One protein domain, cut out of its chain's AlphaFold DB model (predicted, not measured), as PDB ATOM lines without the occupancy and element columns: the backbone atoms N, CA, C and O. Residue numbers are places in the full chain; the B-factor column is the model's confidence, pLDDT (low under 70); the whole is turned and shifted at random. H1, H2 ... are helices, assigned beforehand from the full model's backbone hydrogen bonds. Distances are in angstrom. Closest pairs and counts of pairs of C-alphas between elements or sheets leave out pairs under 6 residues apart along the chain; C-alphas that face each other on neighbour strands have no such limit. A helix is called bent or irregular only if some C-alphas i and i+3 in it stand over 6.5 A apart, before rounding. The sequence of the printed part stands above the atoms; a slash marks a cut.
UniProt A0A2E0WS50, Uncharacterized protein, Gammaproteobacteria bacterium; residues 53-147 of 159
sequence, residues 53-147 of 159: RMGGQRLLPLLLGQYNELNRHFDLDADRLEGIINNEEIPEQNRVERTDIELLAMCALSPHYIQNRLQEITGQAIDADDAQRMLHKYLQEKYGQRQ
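AT A GLANCE: This is residues 53 to 147 of the 159 residues of an uncharacterized protein of Gammaproteobacteria bacterium (UniProt A0A2E0WS50). The domain is two layers of helices: the short helices H2, H3 and H4 sit in a row with H3 in the middle, and the long H5, with H1, makes the other layer. H5 packs on H4 with residues 128 to 135 and on H3 with residues 132 to 139, and H1 only just touches it, with residues 60 to 64, at a steep tilt of 47 degrees. The printed part has 95 residues with five named helices, H1 to H5 in order along the chain, and no named strand; the class is all helix, with mostly crossed packing. The whole is compact, with a radius of gyration of the C-alphas of 12.8 A, and spans 37 by 31 by 19 A.

IN THESE COORDINATES: H5, the longest helix, holds residues 128 to 147 and is 29.2 A from first to last C-alpha; it ends at C-alpha 147 at (194.870, 174.921, 128.276). It has a kink of 30 degrees near residue 141 and is irregular, with C-alphas 129 and 132 7.4 A apart. H4 is residues 111 to 122, 15.8 A, and H3 is residues 98 to 107, 14.3 A, beginning at C-alpha 98 at (179.078, 178.279, 118.901). H2 is residues 78 to 85, 10.0 A. H1 is residues 60 to 74, 16.9 A, beginning at C-alpha 60 at (184.559, 179.159, 130.659); it is irregular too, with C-alphas 65 and 68 8.3 A apart.

HOW THE PARTS SIT: H5 touches H4 with residues 128 to 135 alone, at a steep tilt of 46 degrees, the same way; their closest C-alphas are those of Gln 115 and Ala 131, 5.5 A apart. With residues 132 to 139 alone it touches H3, at a shallow tilt of 32 degrees, opposite ways, the closest C-alphas being those of Cys 107 and Gln 132, 6.6 A apart. H5 and H1 only just touch, with 3 pairs of C-alphas within 8 A, the closest those of Leu 64 and His 136 at 6.2 A; they run opposite ways at a steep tilt of 47 degrees. H3 and H4 form a helical hairpin, the closest C-alphas being those of Cys 107 and Ile 114, 6.1 A apart. H2 touches H3, the closest C-alphas being those of Ala 78 and Glu 102, 5.2 A apart. H1 and H3 are near each other, while H2 is apart from H4 and H5. Every O i to N i+4 pair is within hydrogen-bond range in H2, H3 and H4, against 8 of 11 in H1 and 11 of 16 in H5.

THE WHOLE: The two farthest C-alphas, those of Glu 89 and Ala 125, are 37.7 A apart. The printed part has no cut. The link from H2 to H3, residues 86 to 97, is long; the other links are tight. The mean pLDDT of the printed part is 84.5, and residues 111, 128 to 129 and 145 to 147 are under 70.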
ATOM      1  N   ARG A  53     191.326 190.425 126.834       84.94
ATOM      2  CA  ARG A  53     192.091 189.223 126.476       84.94
ATOM      3  C   ARG A  53     191.606 187.989 127.235       84.94
ATOM      4  O   ARG A  53     191.900 186.866 126.820       84.94
ATOM      5  N   MET A  54     190.873 188.157 128.334       87.12
ATOM      6  CA  MET A  54     190.259 187.066 129.090       87.12
ATOM      7  C   MET A  54     188.937 186.641 128.443       87.12
ATOM      8  O   MET A  54     187.848 186.932 128.925       87.12
ATOM      9  N   GLY A  55     189.063 185.909 127.337       91.50
ATOM     10  CA  GLY A  55     187.954 185.294 126.613       91.50
ATOM     11  C   GLY A  55     188.259 183.858 126.183       91.50
ATOM     12  O   GLY A  55     189.194 183.205 126.662       91.50
ATOM     13  N   GLY A  56     187.437 183.366 125.271       92.94
ATOM     14  CA  GLY A  56     187.473 182.029 124.715       92.94
ATOM     15  C   GLY A  56     187.371 180.971 125.804       92.94
ATOM     16  O   GLY A  56     186.683 181.118 126.816       92.94
ATOM     17  N   GLN A  57     188.137 179.906 125.618       93.94
ATOM     18  CA  GLN A  57     188.177 178.761 126.522       93.94
ATOM     19  C   GLN A  57     188.589 179.138 127.956       93.94
ATOM     20  O   GLN A  57     188.180 178.468 128.903       93.94
ATOM     21  N   ARG A  58     189.366 180.217 128.146       90.56
ATOM     22  CA  ARG A  58     189.822 180.675 129.475       90.56
ATOM     23  C   ARG A  58     188.726 181.326 130.308       90.56
ATOM     24  O   ARG A  58     188.855 181.370 131.526       90.56
ATOM     25  N   LEU A  59     187.661 181.815 129.673       91.12
ATOM     26  CA  LEU A  59     186.546 182.446 130.375       91.12
ATOM     27  C   LEU A  59     185.506 181.423 130.864       91.12
ATOM     28  O   LEU A  59     184.735 181.706 131.784       91.12
ATOM     29  N   LEU A  60     185.511 180.211 130.301       89.62
ATOM     30  CA  LEU A  60     184.559 179.159 130.659       89.62
ATOM     31  C   LEU A  60     184.548 178.816 132.156       89.62
ATOM     32  O   LEU A  60     183.451 178.737 132.697       89.62
ATOM     33  N   PRO A  61     185.675 178.662 132.880       86.50
ATOM     34  CA  PRO A  61     185.634 178.369 134.315       86.50
ATOM     35  C   PRO A  61     184.860 179.413 135.133       86.50
ATOM     36  O   PRO A  61     184.084 179.048 136.018       86.50
ATOM     37  N   LEU A  62     185.025 180.703 134.809       86.56
ATOM     38  CA  LEU A  62     184.285 181.787 135.458       86.56
ATOM     39  C   LEU A  62     182.792 181.687 135.148       86.56
ATOM     40  O   LEU A  62     181.969 181.767 136.063       86.56
ATOM     41  N   LEU A  63     182.444 181.484 133.875       87.75
ATOM     42  CA  LEU A  63     181.053 181.354 133.461       87.75
ATOM     43  C   LEU A  63     180.415 180.122 134.095       87.75
ATOM     44  O   LEU A  63     179.407 180.259 134.765       87.75
ATOM     45  N   LEU A  64     181.023 178.942 134.032       84.50
ATOM     46  CA  LEU A  64     180.481 177.748 134.686       84.50
ATOM     47  C   LEU A  64     180.266 177.967 136.194       84.50
ATOM     48  O   LEU A  64     179.247 177.560 136.739       84.50
ATOM     49  N   GLY A  65     181.164 178.679 136.878       80.62
ATOM     50  CA  GLY A  65     180.988 178.991 138.299       80.62
ATOM     51  C   GLY A  65     179.847 179.972 138.610       80.62
ATOM     52  O   GLY A  65     179.211 179.844 139.656       80.62
ATOM     53  N   GLN A  66     179.594 180.960 137.743       80.44
ATOM     54  CA  GLN A  66     178.744 182.121 138.064       80.44
ATOM     55  C   GLN A  66     177.570 182.347 137.095       80.44
ATOM     56  O   GLN A  66     176.761 183.249 137.316       80.44
ATOM     57  N   TYR A  67     177.426 181.542 136.039       80.81
ATOM     58  CA  TYR A  67     176.533 181.822 134.910       80.81
ATOM     59  C   TYR A  67     175.074 181.967 135.336       80.81
ATOM     60  O   TYR A  67     174.420 182.917 134.928       80.81
ATOM     61  N   ASN A  68     174.571 181.119 136.235       79.50
ATOM     62  CA  ASN A  68     173.191 181.234 136.721       79.50
ATOM     63  C   ASN A  68     172.932 182.548 137.480       79.50
ATOM     64  O   ASN A  68     171.830 183.093 137.439       79.50
ATOM     65  N   GLU A  69     173.913 183.057 138.227       83.44
ATOM     66  CA  GLU A  69     173.801 184.359 138.892       83.44
ATOM     67  C   GLU A  69     173.860 185.491 137.866       83.44
ATOM     68  O   GLU A  69     172.987 186.355 137.864       83.44
ATOM     69  N   LEU A  70     174.817 185.429 136.941       86.62
ATOM     70  CA  LEU A  70     174.979 186.415 135.877       86.62
ATOM     71  C   LEU A  70     173.749 186.496 134.968       86.62
ATOM     72  O   LEU A  70     173.207 187.580 134.769       86.62
ATOM     73  N   ASN A  71     173.262 185.364 134.466       84.69
ATOM     74  CA  ASN A  71     172.150 185.322 133.526       84.69
ATOM     75  C   ASN A  71     170.860 185.886 134.137       84.69
ATOM     76  O   ASN A  71     170.162 186.664 133.495       84.69
ATOM     77  N   ARG A  72     170.594 185.599 135.421       83.12
ATOM     78  CA  ARG A  72     169.442 186.163 136.152       83.12
ATOM     79  C   ARG A  72     169.451 187.690 136.231       83.12
ATOM     80  O   ARG A  72     168.391 188.287 136.405       83.12
ATOM     81  N   HIS A  73     170.625 188.313 136.160       84.75
ATOM     82  CA  HIS A  73     170.774 189.762 136.273       84.75
ATOM     83  C   HIS A  73     170.994 190.465 134.931       84.75
ATOM     84  O   HIS A  73     170.587 191.618 134.797       84.75
ATOM     85  N   PHE A  74     171.622 189.798 133.962       86.94
ATOM     86  CA  PHE A  74     172.079 190.421 132.721       86.94
ATOM     87  C   PHE A  74     171.380 189.924 131.455       86.94
ATOM     88  O   PHE A  74     171.561 190.576 130.429       86.94
ATOM     89  N   ASP A  75     170.586 188.850 131.521       85.19
ATOM     90  CA  ASP A  75     169.894 188.250 130.370       85.19
ATOM     91  C   ASP A  75     170.880 187.973 129.216       85.19
ATOM     92  O   ASP A  75     170.999 188.710 128.232       85.19
ATOM     93  N   LEU A  76     171.728 186.973 129.448       88.88
ATOM     94  CA  LEU A  76     172.838 186.565 128.597       88.88
ATOM     95  C   LEU A  76     172.380 185.447 127.654       88.88
ATOM     96  O   LEU A  76     172.557 184.260 127.945       88.88
ATOM     97  N   ASP A  77     171.807 185.849 126.520       90.62
ATOM     98  CA  ASP A  77     171.525 184.956 125.395       90.62
ATOM     99  C   ASP A  77     172.810 184.471 124.691       90.62
ATOM    100  O   ASP A  77     173.931 184.886 125.008       90.62
ATOM    101  N   ALA A  78     172.651 183.558 123.729       92.06
ATOM    102  CA  ALA A  78     173.776 182.967 123.009       92.06
ATOM    103  C   ALA A  78     174.591 184.007 122.218       92.06
ATOM    104  O   ALA A  78     175.811 183.892 122.149       92.06
ATOM    105  N   ASP A  79     173.958 185.038 121.654       93.50
ATOM    106  CA  ASP A  79     174.645 186.080 120.879       93.50
ATOM    107  C   ASP A  79     175.487 186.991 121.772       93.50
ATOM    108  O   ASP A  79     176.638 187.302 121.458       93.50
ATOM    109  N   ARG A  80     174.954 187.368 122.935       93.25
ATOM    110  CA  ARG A  80     175.698 188.110 123.954       93.25
ATOM    111  C   ARG A  80     176.851 187.291 124.501       93.25
ATOM    112  O   ARG A  80     177.948 187.825 124.653       93.25
ATOM    113  N   LEU A  81     176.623 186.011 124.788       93.31
ATOM    114  CA  LEU A  81     177.683 185.123 125.249       93.31
ATOM    115  C   LEU A  81     178.767 184.933 124.192       93.31
ATOM    116  O   LEU A  81     179.935 184.944 124.551       93.31
ATOM    117  N   GLU A  82     178.420 184.842 122.910       95.31
ATOM    118  CA  GLU A  82     179.396 184.801 121.817       95.31
ATOM    119  C   GLU A  82     180.279 186.043 121.800       95.31
ATOM    120  O   GLU A  82     181.499 185.923 121.786       95.31
ATOM    121  N   GLY A  83     179.680 187.234 121.877       93.75
ATOM    122  CA  GLY A  83     180.436 188.483 121.901       93.75
ATOM    123  C   GLY A  83     181.313 188.645 123.148       93.75
ATOM    124  O   GLY A  83     182.353 189.292 123.080       93.75
ATOM    125  N   ILE A  84     180.917 188.056 124.281       92.56
ATOM    126  CA  ILE A  84     181.697 188.071 125.527       92.56
ATOM    127  C   ILE A  84     182.833 187.041 125.471       92.56
ATOM    128  O   ILE A  84     183.975 187.360 125.797       92.56
ATOM    129  N   ILE A  85     182.518 185.806 125.076       94.25
ATOM    130  CA  ILE A  85     183.444 184.673 125.070       94.25
ATOM    131  C   ILE A  85     184.389 184.799 123.877       94.25
ATOM    132  O   ILE A  85     185.592 184.899 124.067       94.25
ATOM    133  N   ASN A  86     183.885 184.849 122.653       95.75
ATOM    134  CA  ASN A  86     184.682 184.844 121.425       95.75
ATOM    135  C   ASN A  86     184.854 186.247 120.836       95.75
ATOM    136  O   ASN A  86     184.708 186.445 119.628       95.75
ATOM    137  N   ASN A  87     185.172 187.228 121.682       91.62
ATOM    138  CA  ASN A  87     185.412 188.591 121.220       91.62
ATOM    139  C   ASN A  87     186.546 188.659 120.164       91.62
ATOM    140  O   ASN A  87     187.280 187.694 119.922       91.62
ATOM    141  N   GLU A  88     186.686 189.810 119.509       90.62
ATOM    142  CA  GLU A  88     187.630 190.005 118.397       90.62
ATOM    143  C   GLU A  88     189.106 189.792 118.785       90.62
ATOM    144  O   GLU A  88     189.920 189.454 117.929       90.62
ATOM    145  N   GLU A  89     189.448 189.922 120.070       91.06
ATOM    146  CA  GLU A  89     190.805 189.724 120.591       91.06
ATOM    147  C   GLU A  89     191.156 188.236 120.786       91.06
ATOM    148  O   GLU A  89     192.311 187.905 121.070       91.06
ATOM    149  N   ILE A  90     190.184 187.321 120.660       93.06
ATOM    150  CA  ILE A  90     190.383 185.887 120.899       93.06
ATOM    151  C   ILE A  90     190.785 185.166 119.605       93.06
ATOM    152  O   ILE A  90     189.973 185.086 118.677       93.06
ATOM    153  N   PRO A  91     191.993 184.562 119.551       92.25
ATOM    154  CA  PRO A  91     192.428 183.762 118.410       92.25
ATOM    155  C   PRO A  91     191.514 182.561 118.165       92.25
ATOM    156  O   PRO A  91     191.060 181.932 119.121       92.25
ATOM    157  N   GLU A  92     191.329 182.187 116.900       91.44
ATOM    158  CA  GLU A  92     190.411 181.120 116.475       91.44
ATOM    159  C   GLU A  92     190.633 179.798 117.229       91.44
ATOM    160  O   GLU A  92     189.683 179.181 117.703       91.44
ATOM    161  N   GLN A  93     191.889 179.396 117.448       90.81
ATOM    162  CA  GLN A  93     192.230 178.165 118.172       90.81
ATOM    163  C   GLN A  93     191.798 178.161 119.650       90.81
ATOM    164  O   GLN A  93     191.649 177.100 120.260       90.81
ATOM    165  N   ASN A  94     191.592 179.347 120.224       92.38
ATOM    166  CA  ASN A  94     191.197 179.549 121.615       92.38
ATOM    167  C   ASN A  94     189.704 179.856 121.759       92.38
ATOM    168  O   ASN A  94     189.234 180.019 122.888       92.38
ATOM    169  N   ARG A  95     188.960 179.942 120.651       95.06
ATOM    170  CA  ARG A  95     187.516 180.163 120.678       95.06
ATOM    171  C   ARG A  95     186.777 178.925 121.174       95.06
ATOM    172  O   ARG A  95     187.279 177.797 121.125       95.06
ATOM    173  N   VAL A  96     185.593 179.175 121.711       96.12
ATOM    174  CA  VAL A  96     184.620 178.153 122.101       96.12
ATOM    175  C   VAL A  96     183.674 177.951 120.928       96.12
ATOM    176  O   VAL A  96     183.266 178.912 120.287       96.12
ATOM    177  N   GLU A  97     183.327 176.714 120.615       96.06
ATOM    178  CA  GLU A  97     182.390 176.442 119.531       96.06
ATOM    179  C   GLU A  97     181.015 177.052 119.825       96.06
ATOM    180  O   GLU A  97     180.493 176.944 120.938       96.06
ATOM    181  N   ARG A  98     180.396 177.640 118.798       94.62
ATOM    182  CA  ARG A  98     179.078 178.279 118.901       94.62
ATOM    183  C   ARG A  98     178.024 177.366 119.535       94.62
ATOM    184  O   ARG A  98     177.276 177.792 120.409       94.62
ATOM    185  N   THR A  99     178.001 176.097 119.137       92.88
ATOM    186  CA  THR A  99     177.066 175.093 119.665       92.88
ATOM    187  C   THR A  99     177.193 174.926 121.182       92.88
ATOM    188  O   THR A  99     176.197 174.729 121.872       92.88
ATOM    189  N   ASP A 100     178.402 175.050 121.731       93.12
ATOM    190  CA  ASP A 100     178.637 174.936 123.172       93.12
ATOM    191  C   ASP A 100     178.202 176.191 123.928       93.12
ATOM    192  O   ASP A 100     177.704 176.107 125.053       93.12
ATOM    193  N   ILE A 101     178.351 177.358 123.300       93.75
ATOM    194  CA  ILE A 101     177.840 178.628 123.821       93.75
ATOM    195  C   ILE A 101     176.308 178.593 123.875       93.75
ATOM    196  O   ILE A 101     175.713 179.008 124.869       93.75
ATOM    197  N   GLU A 102     175.663 178.027 122.856       91.12
ATOM    198  CA  GLU A 102     174.215 177.812 122.838       91.12
ATOM    199  C   GLU A 102     173.762 176.843 123.937       91.12
ATOM    200  O   GLU A 102     172.749 177.096 124.594       91.12
ATOM    201  N   LEU A 103     174.517 175.770 124.195       88.94
ATOM    202  CA  LEU A 103     174.246 174.876 125.324       88.94
ATOM    203  C   LEU A 103     174.347 175.618 126.661       88.94
ATOM    204  O   LEU A 103     173.473 175.460 127.510       88.94
ATOM    205  N   LEU A 104     175.361 176.467 126.845       87.81
ATOM    206  CA  LEU A 104     175.477 177.293 128.047       87.81
ATOM    207  C   LEU A 104     174.267 178.226 128.198       87.81
ATOM    208  O   LEU A 104     173.649 178.238 129.262       87.81
ATOM    209  N   ALA A 105     173.880 178.921 127.125       87.50
ATOM    210  CA  ALA A 105     172.731 179.825 127.105       87.50
ATOM    211  C   ALA A 105     171.423 179.121 127.505       87.50
ATOM    212  O   ALA A 105     170.662 179.587 128.356       87.50
ATOM    213  N   MET A 106     171.174 177.953 126.912       82.94
ATOM    214  CA  MET A 106     169.957 177.181 127.150       82.94
ATOM    215  C   MET A 106     169.930 176.522 128.531       82.94
ATOM    216  O   MET A 106     168.847 176.244 129.053       82.94
ATOM    217  N   CYS A 107     171.091 176.316 129.164       76.81
ATOM    218  CA  CYS A 107     171.176 175.672 130.472       76.81
ATOM    219  C   CYS A 107     170.489 176.478 131.568       76.81
ATOM    220  O   CYS A 107     169.930 175.898 132.497       76.81
ATOM    221  N   ALA A 108     170.477 177.804 131.447       70.00
ATOM    222  CA  ALA A 108     169.765 178.652 132.392       70.00
ATOM    223  C   ALA A 108     168.246 178.711 132.145       70.00
ATOM    224  O   ALA A 108     167.524 179.218 133.003       70.00
ATOM    225  N   LEU A 109     167.758 178.216 130.999       70.25
ATOM    226  CA  LEU A 109     166.358 178.340 130.577       70.25
ATOM    227  C   LEU A 109     165.579 177.021 130.657       70.25
ATOM    228  O   LEU A 109     164.406 177.039 131.026       70.25
ATOM    229  N   SER A 110     166.190 175.881 130.309       73.00
ATOM    230  CA  SER A 110     165.500 174.583 130.308       73.00
ATOM    231  C   SER A 110     166.451 173.393 130.509       73.00
ATOM    232  O   SER A 110     167.140 172.987 129.566       73.00
ATOM    233  N   PRO A 111     166.446 172.756 131.698       68.94
ATOM    234  CA  PRO A 111     167.237 171.550 131.965       68.94
ATOM    235  C   PRO A 111     166.919 170.381 131.018       68.94
ATOM    236  O   PRO A 111     167.817 169.639 130.627       68.94
ATOM    237  N   HIS A 112     165.662 170.248 130.579       71.88
ATOM    238  CA  HIS A 112     165.234 169.172 129.676       71.88
ATOM    239  C   HIS A 112     165.815 169.296 128.264       71.88
ATOM    240  O   HIS A 112     166.116 168.289 127.626       71.88
ATOM    241  N   TYR A 113     166.000 170.523 127.765       73.62
ATOM    242  CA  TYR A 113     166.655 170.727 126.471       73.62
ATOM    243  C   TYR A 113     168.125 170.291 126.528       73.62
ATOM    244  O   TYR A 113     168.602 169.583 125.640       73.62
ATOM    245  N   ILE A 114     168.818 170.660 127.611       75.88
ATOM    246  CA  ILE A 114     170.208 170.261 127.854       75.88
ATOM    247  C   ILE A 114     170.329 168.747 127.965       75.88
ATOM    248  O   ILE A 114     171.231 168.173 127.368       75.88
ATOM    249  N   GLN A 115     169.421 168.100 128.696       78.12
ATOM    250  CA  GLN A 115     169.401 166.652 128.885       78.12
ATOM    251  C   GLN A 115     169.400 165.907 127.542       78.12
ATOM    252  O   GLN A 115     170.282 165.083 127.305       78.12
ATOM    253  N   ASN A 116     168.470 166.246 126.640       79.44
ATOM    254  CA  ASN A 116     168.374 165.612 125.320       79.44
ATOM    255  C   ASN A 116     169.631 165.859 124.477       79.44
ATOM    256  O   ASN A 116     170.199 164.923 123.918       79.44
ATOM    257  N   ARG A 117     170.113 167.109 124.426       80.75
ATOM    258  CA  ARG A 117     171.310 167.462 123.649       80.75
ATOM    259  C   ARG A 117     172.580 166.805 124.177       80.75
ATOM    260  O   ARG A 117     173.380 166.299 123.397       80.75
ATOM    261  N   LEU A 118     172.787 166.796 125.490       80.62
ATOM    262  CA  LEU A 118     173.946 166.140 126.080       80.62
ATOM    263  C   LEU A 118     173.861 164.619 125.915       80.62
ATOM    264  O   LEU A 118     174.897 163.996 125.706       80.62
ATOM    265  N   GLN A 119     172.671 164.013 125.948       83.88
ATOM    266  CA  GLN A 119     172.507 162.591 125.643       83.88
ATOM    267  C   GLN A 119     172.868 162.275 124.182       83.88
ATOM    268  O   GLN A 119     173.546 161.282 123.936       83.88
ATOM    269  N   GLU A 120     172.497 163.132 123.224       84.19
ATOM    270  CA  GLU A 120     172.925 163.012 121.818       84.19
ATOM    271  C   GLU A 120     174.452 163.100 121.665       84.19
ATOM    272  O   GLU A 120     175.047 162.319 120.926       84.19
ATOM    273  N   ILE A 121     175.091 164.039 122.373       83.06
ATOM    274  CA  ILE A 121     176.533 164.308 122.258       83.06
ATOM    275  C   ILE A 121     177.374 163.253 122.987       83.06
ATOM    276  O   ILE A 121     178.420 162.839 122.491       83.06
ATOM    277  N   THR A 122     176.948 162.835 124.181       79.56
ATOM    278  CA  THR A 122     177.725 161.946 125.063       79.56
ATOM    279  C   THR A 122     177.325 160.476 124.946       79.56
ATOM    280  O   THR A 122     178.072 159.604 125.388       79.56
ATOM    281  N   GLY A 123     176.144 160.180 124.390       78.62
ATOM    282  CA  GLY A 123     175.573 158.832 124.332       78.62
ATOM    283  C   GLY A 123     175.126 158.270 125.688       78.62
ATOM    284  O   GLY A 123     174.774 157.094 125.770       78.62
ATOM    285  N   GLN A 124     175.149 159.068 126.761       77.00
ATOM    286  CA  GLN A 124     174.798 158.638 128.117       77.00
ATOM    287  C   GLN A 124     173.391 159.104 128.493       77.00
ATOM    288  O   GLN A 124     172.969 160.189 128.105       77.00
ATOM    289  N   ALA A 125     172.656 158.294 129.260       73.62
ATOM    290  CA  ALA A 125     171.404 158.738 129.868       73.62
ATOM    291  C   ALA A 125     171.719 159.758 130.972       73.62
ATOM    292  O   ALA A 125     172.538 159.486 131.850       73.62
ATOM    293  N   ILE A 126     171.081 160.922 130.907       73.19
ATOM    294  CA  ILE A 126     171.352 162.058 131.792       73.19
ATOM    295  C   ILE A 126     170.105 162.331 132.612       73.19
ATOM    296  O   ILE A 126     169.013 162.358 132.052       73.19
ATOM    297  N   ASP A 127     170.255 162.535 133.916       73.50
ATOM    298  CA  ASP A 127     169.177 163.053 134.756       73.50
ATOM    299  C   ASP A 127     169.053 164.574 134.557       73.50
ATOM    300  O   ASP A 127     170.060 165.279 134.450       73.50
ATOM    301  N   ALA A 128     167.827 165.093 134.503       64.94
ATOM    302  CA  ALA A 128     167.566 166.522 134.351       64.94
ATOM    303  C   ALA A 128     168.166 167.334 135.510       64.94
ATOM    304  O   ALA A 128     168.700 168.422 135.279       64.94
ATOM    305  N   ASP A 129     168.158 166.774 136.725       68.75
ATOM    306  CA  ASP A 129     168.753 167.396 137.916       68.75
ATOM    307  C   ASP A 129     170.292 167.461 137.840       68.75
ATOM    308  O   ASP A 129     170.929 168.303 138.478       68.75
ATOM    309  N   ASP A 130     170.895 166.629 136.988       78.50
ATOM    310  CA  ASP A 130     172.339 166.544 136.785       78.50
ATOM    311  C   ASP A 130     172.822 167.241 135.507       78.50
ATOM    312  O   ASP A 130     174.032 167.393 135.309       78.50
ATOM    313  N   ALA A 131     171.904 167.705 134.655       76.12
ATOM    314  CA  ALA A 131     172.204 168.260 133.338       76.12
ATOM    315  C   ALA A 131     173.221 169.413 133.401       76.12
ATOM    316  O   ALA A 131     174.167 169.453 132.613       76.12
ATOM    317  N   GLN A 132     173.095 170.303 134.390       79.38
ATOM    318  CA  GLN A 132     174.048 171.398 134.590       79.38
ATOM    319  C   GLN A 132     175.445 170.881 134.972       79.38
ATOM    320  O   GLN A 132     176.453 171.310 134.411       79.38
ATOM    321  N   ARG A 133     175.520 169.932 135.911       83.00
ATOM    322  CA  ARG A 133     176.791 169.329 136.337       83.00
ATOM    323  C   ARG A 133     177.468 168.602 135.174       83.00
ATOM    324  O   ARG A 133     178.689 168.671 135.035       83.00
ATOM    325  N   MET A 134     176.686 167.933 134.332       84.12
ATOM    326  CA  MET A 134     177.190 167.244 133.148       84.12
ATOM    327  C   MET A 134     177.655 168.210 132.062       84.12
ATOM    328  O   MET A 134     178.717 167.977 131.491       84.12
ATOM    329  N   LEU A 135     176.947 169.320 131.833       85.75
ATOM    330  CA  LEU A 135     177.411 170.377 130.932       85.75
ATOM    331  C   LEU A 135     178.753 170.952 131.397       85.75
ATOM    332  O   LEU A 135     179.672 171.103 130.594       85.75
ATOM    333  N   HIS A 136     178.889 171.229 132.697       87.44
ATOM    334  CA  HIS A 136     180.150 171.710 133.259       87.44
ATOM    335  C   HIS A 136     181.284 170.720 132.999       87.44
ATOM    336  O   HIS A 136     182.342 171.123 132.523       87.44
ATOM    337  N   LYS A 137     181.050 169.432 133.274       87.38
ATOM    338  CA  LYS A 137     182.036 168.376 133.041       87.38
ATOM    339  C   LYS A 137     182.414 168.276 131.559       87.38
ATOM    340  O   LYS A 137     183.597 168.285 131.247       87.38
ATOM    341  N   TYR A 138     181.429 168.263 130.662       89.88
ATOM    342  CA  TYR A 138     181.640 168.224 129.214       89.88
ATOM    343  C   TYR A 138     182.518 169.384 128.726       89.88
ATOM    344  O   TYR A 138     183.521 169.163 128.049       89.88
ATOM    345  N   LEU A 139     182.186 170.621 129.109       90.81
ATOM    346  CA  LEU A 139     182.938 171.806 128.689       90.81
ATOM    347  C   LEU A 139     184.342 171.840 129.306       90.81
ATOM    348  O   LEU A 139     185.299 172.229 128.636       90.81
ATOM    349  N   GLN A 140     184.492 171.393 130.554       87.44
ATOM    350  CA  GLN A 140     185.801 171.246 131.191       87.44
ATOM    351  C   GLN A 140     186.665 170.187 130.504       87.44
ATOM    352  O   GLN A 140     187.856 170.410 130.330       87.44
ATOM    353  N   GLU A 141     186.100 169.059 130.084       89.44
ATOM    354  CA  GLU A 141     186.849 168.015 129.379       89.44
ATOM    355  C   GLU A 141     187.246 168.468 127.967       89.44
ATOM    356  O   GLU A 141     188.411 168.340 127.587       89.44
ATOM    357  N   LYS A 142     186.315 169.077 127.218       90.94
ATOM    358  CA  LYS A 142     186.545 169.545 125.840       90.94
ATOM    359  C   LYS A 142     187.590 170.661 125.750       90.94
ATOM    360  O   LYS A 142     188.379 170.687 124.805       90.94
ATOM    361  N   TYR A 143     187.607 171.574 126.722       90.56
ATOM    362  CA  TYR A 143     188.438 172.782 126.674       90.56
ATOM    363  C   TYR A 143     189.541 172.845 127.737       90.56
ATOM    364  O   TYR A 143     190.492 173.606 127.577       90.56
ATOM    365  N   GLY A 144     189.470 172.039 128.797       77.25
ATOM    366  CA  GLY A 144     190.468 172.027 129.872       77.25
ATOM    367  C   GLY A 144     191.804 171.409 129.459       77.25
ATOM    368  O   GLY A 144     192.847 171.909 129.861       77.25
ATOM    369  N   GLN A 145     191.804 170.386 128.597       61.44
ATOM    370  CA  GLN A 145     193.048 169.781 128.089       61.44
ATOM    371  C   GLN A 145     193.800 170.688 127.100       61.44
ATOM    372  O   GLN A 145     195.021 170.624 127.002       61.44
ATOM    373  N   ARG A 146     193.092 171.584 126.401       56.81
ATOM    374  CA  ARG A 146     193.709 172.548 125.472       56.81
ATOM    375  C   ARG A 146     194.458 173.675 126.189       56.81
ATOM    376  O   ARG A 146     195.309 174.315 125.580       56.81
ATOM    377  N   GLN A 147     194.177 173.909 127.473       54.88
ATOM    378  CA  GLN A 147     194.870 174.921 128.276       54.88
ATOM    379  C   GLN A 147     196.256 174.457 128.758       54.88
ATOM    380  O   GLN A 147     197.134 175.297 128.931       54.88
TER     381      GLN A 147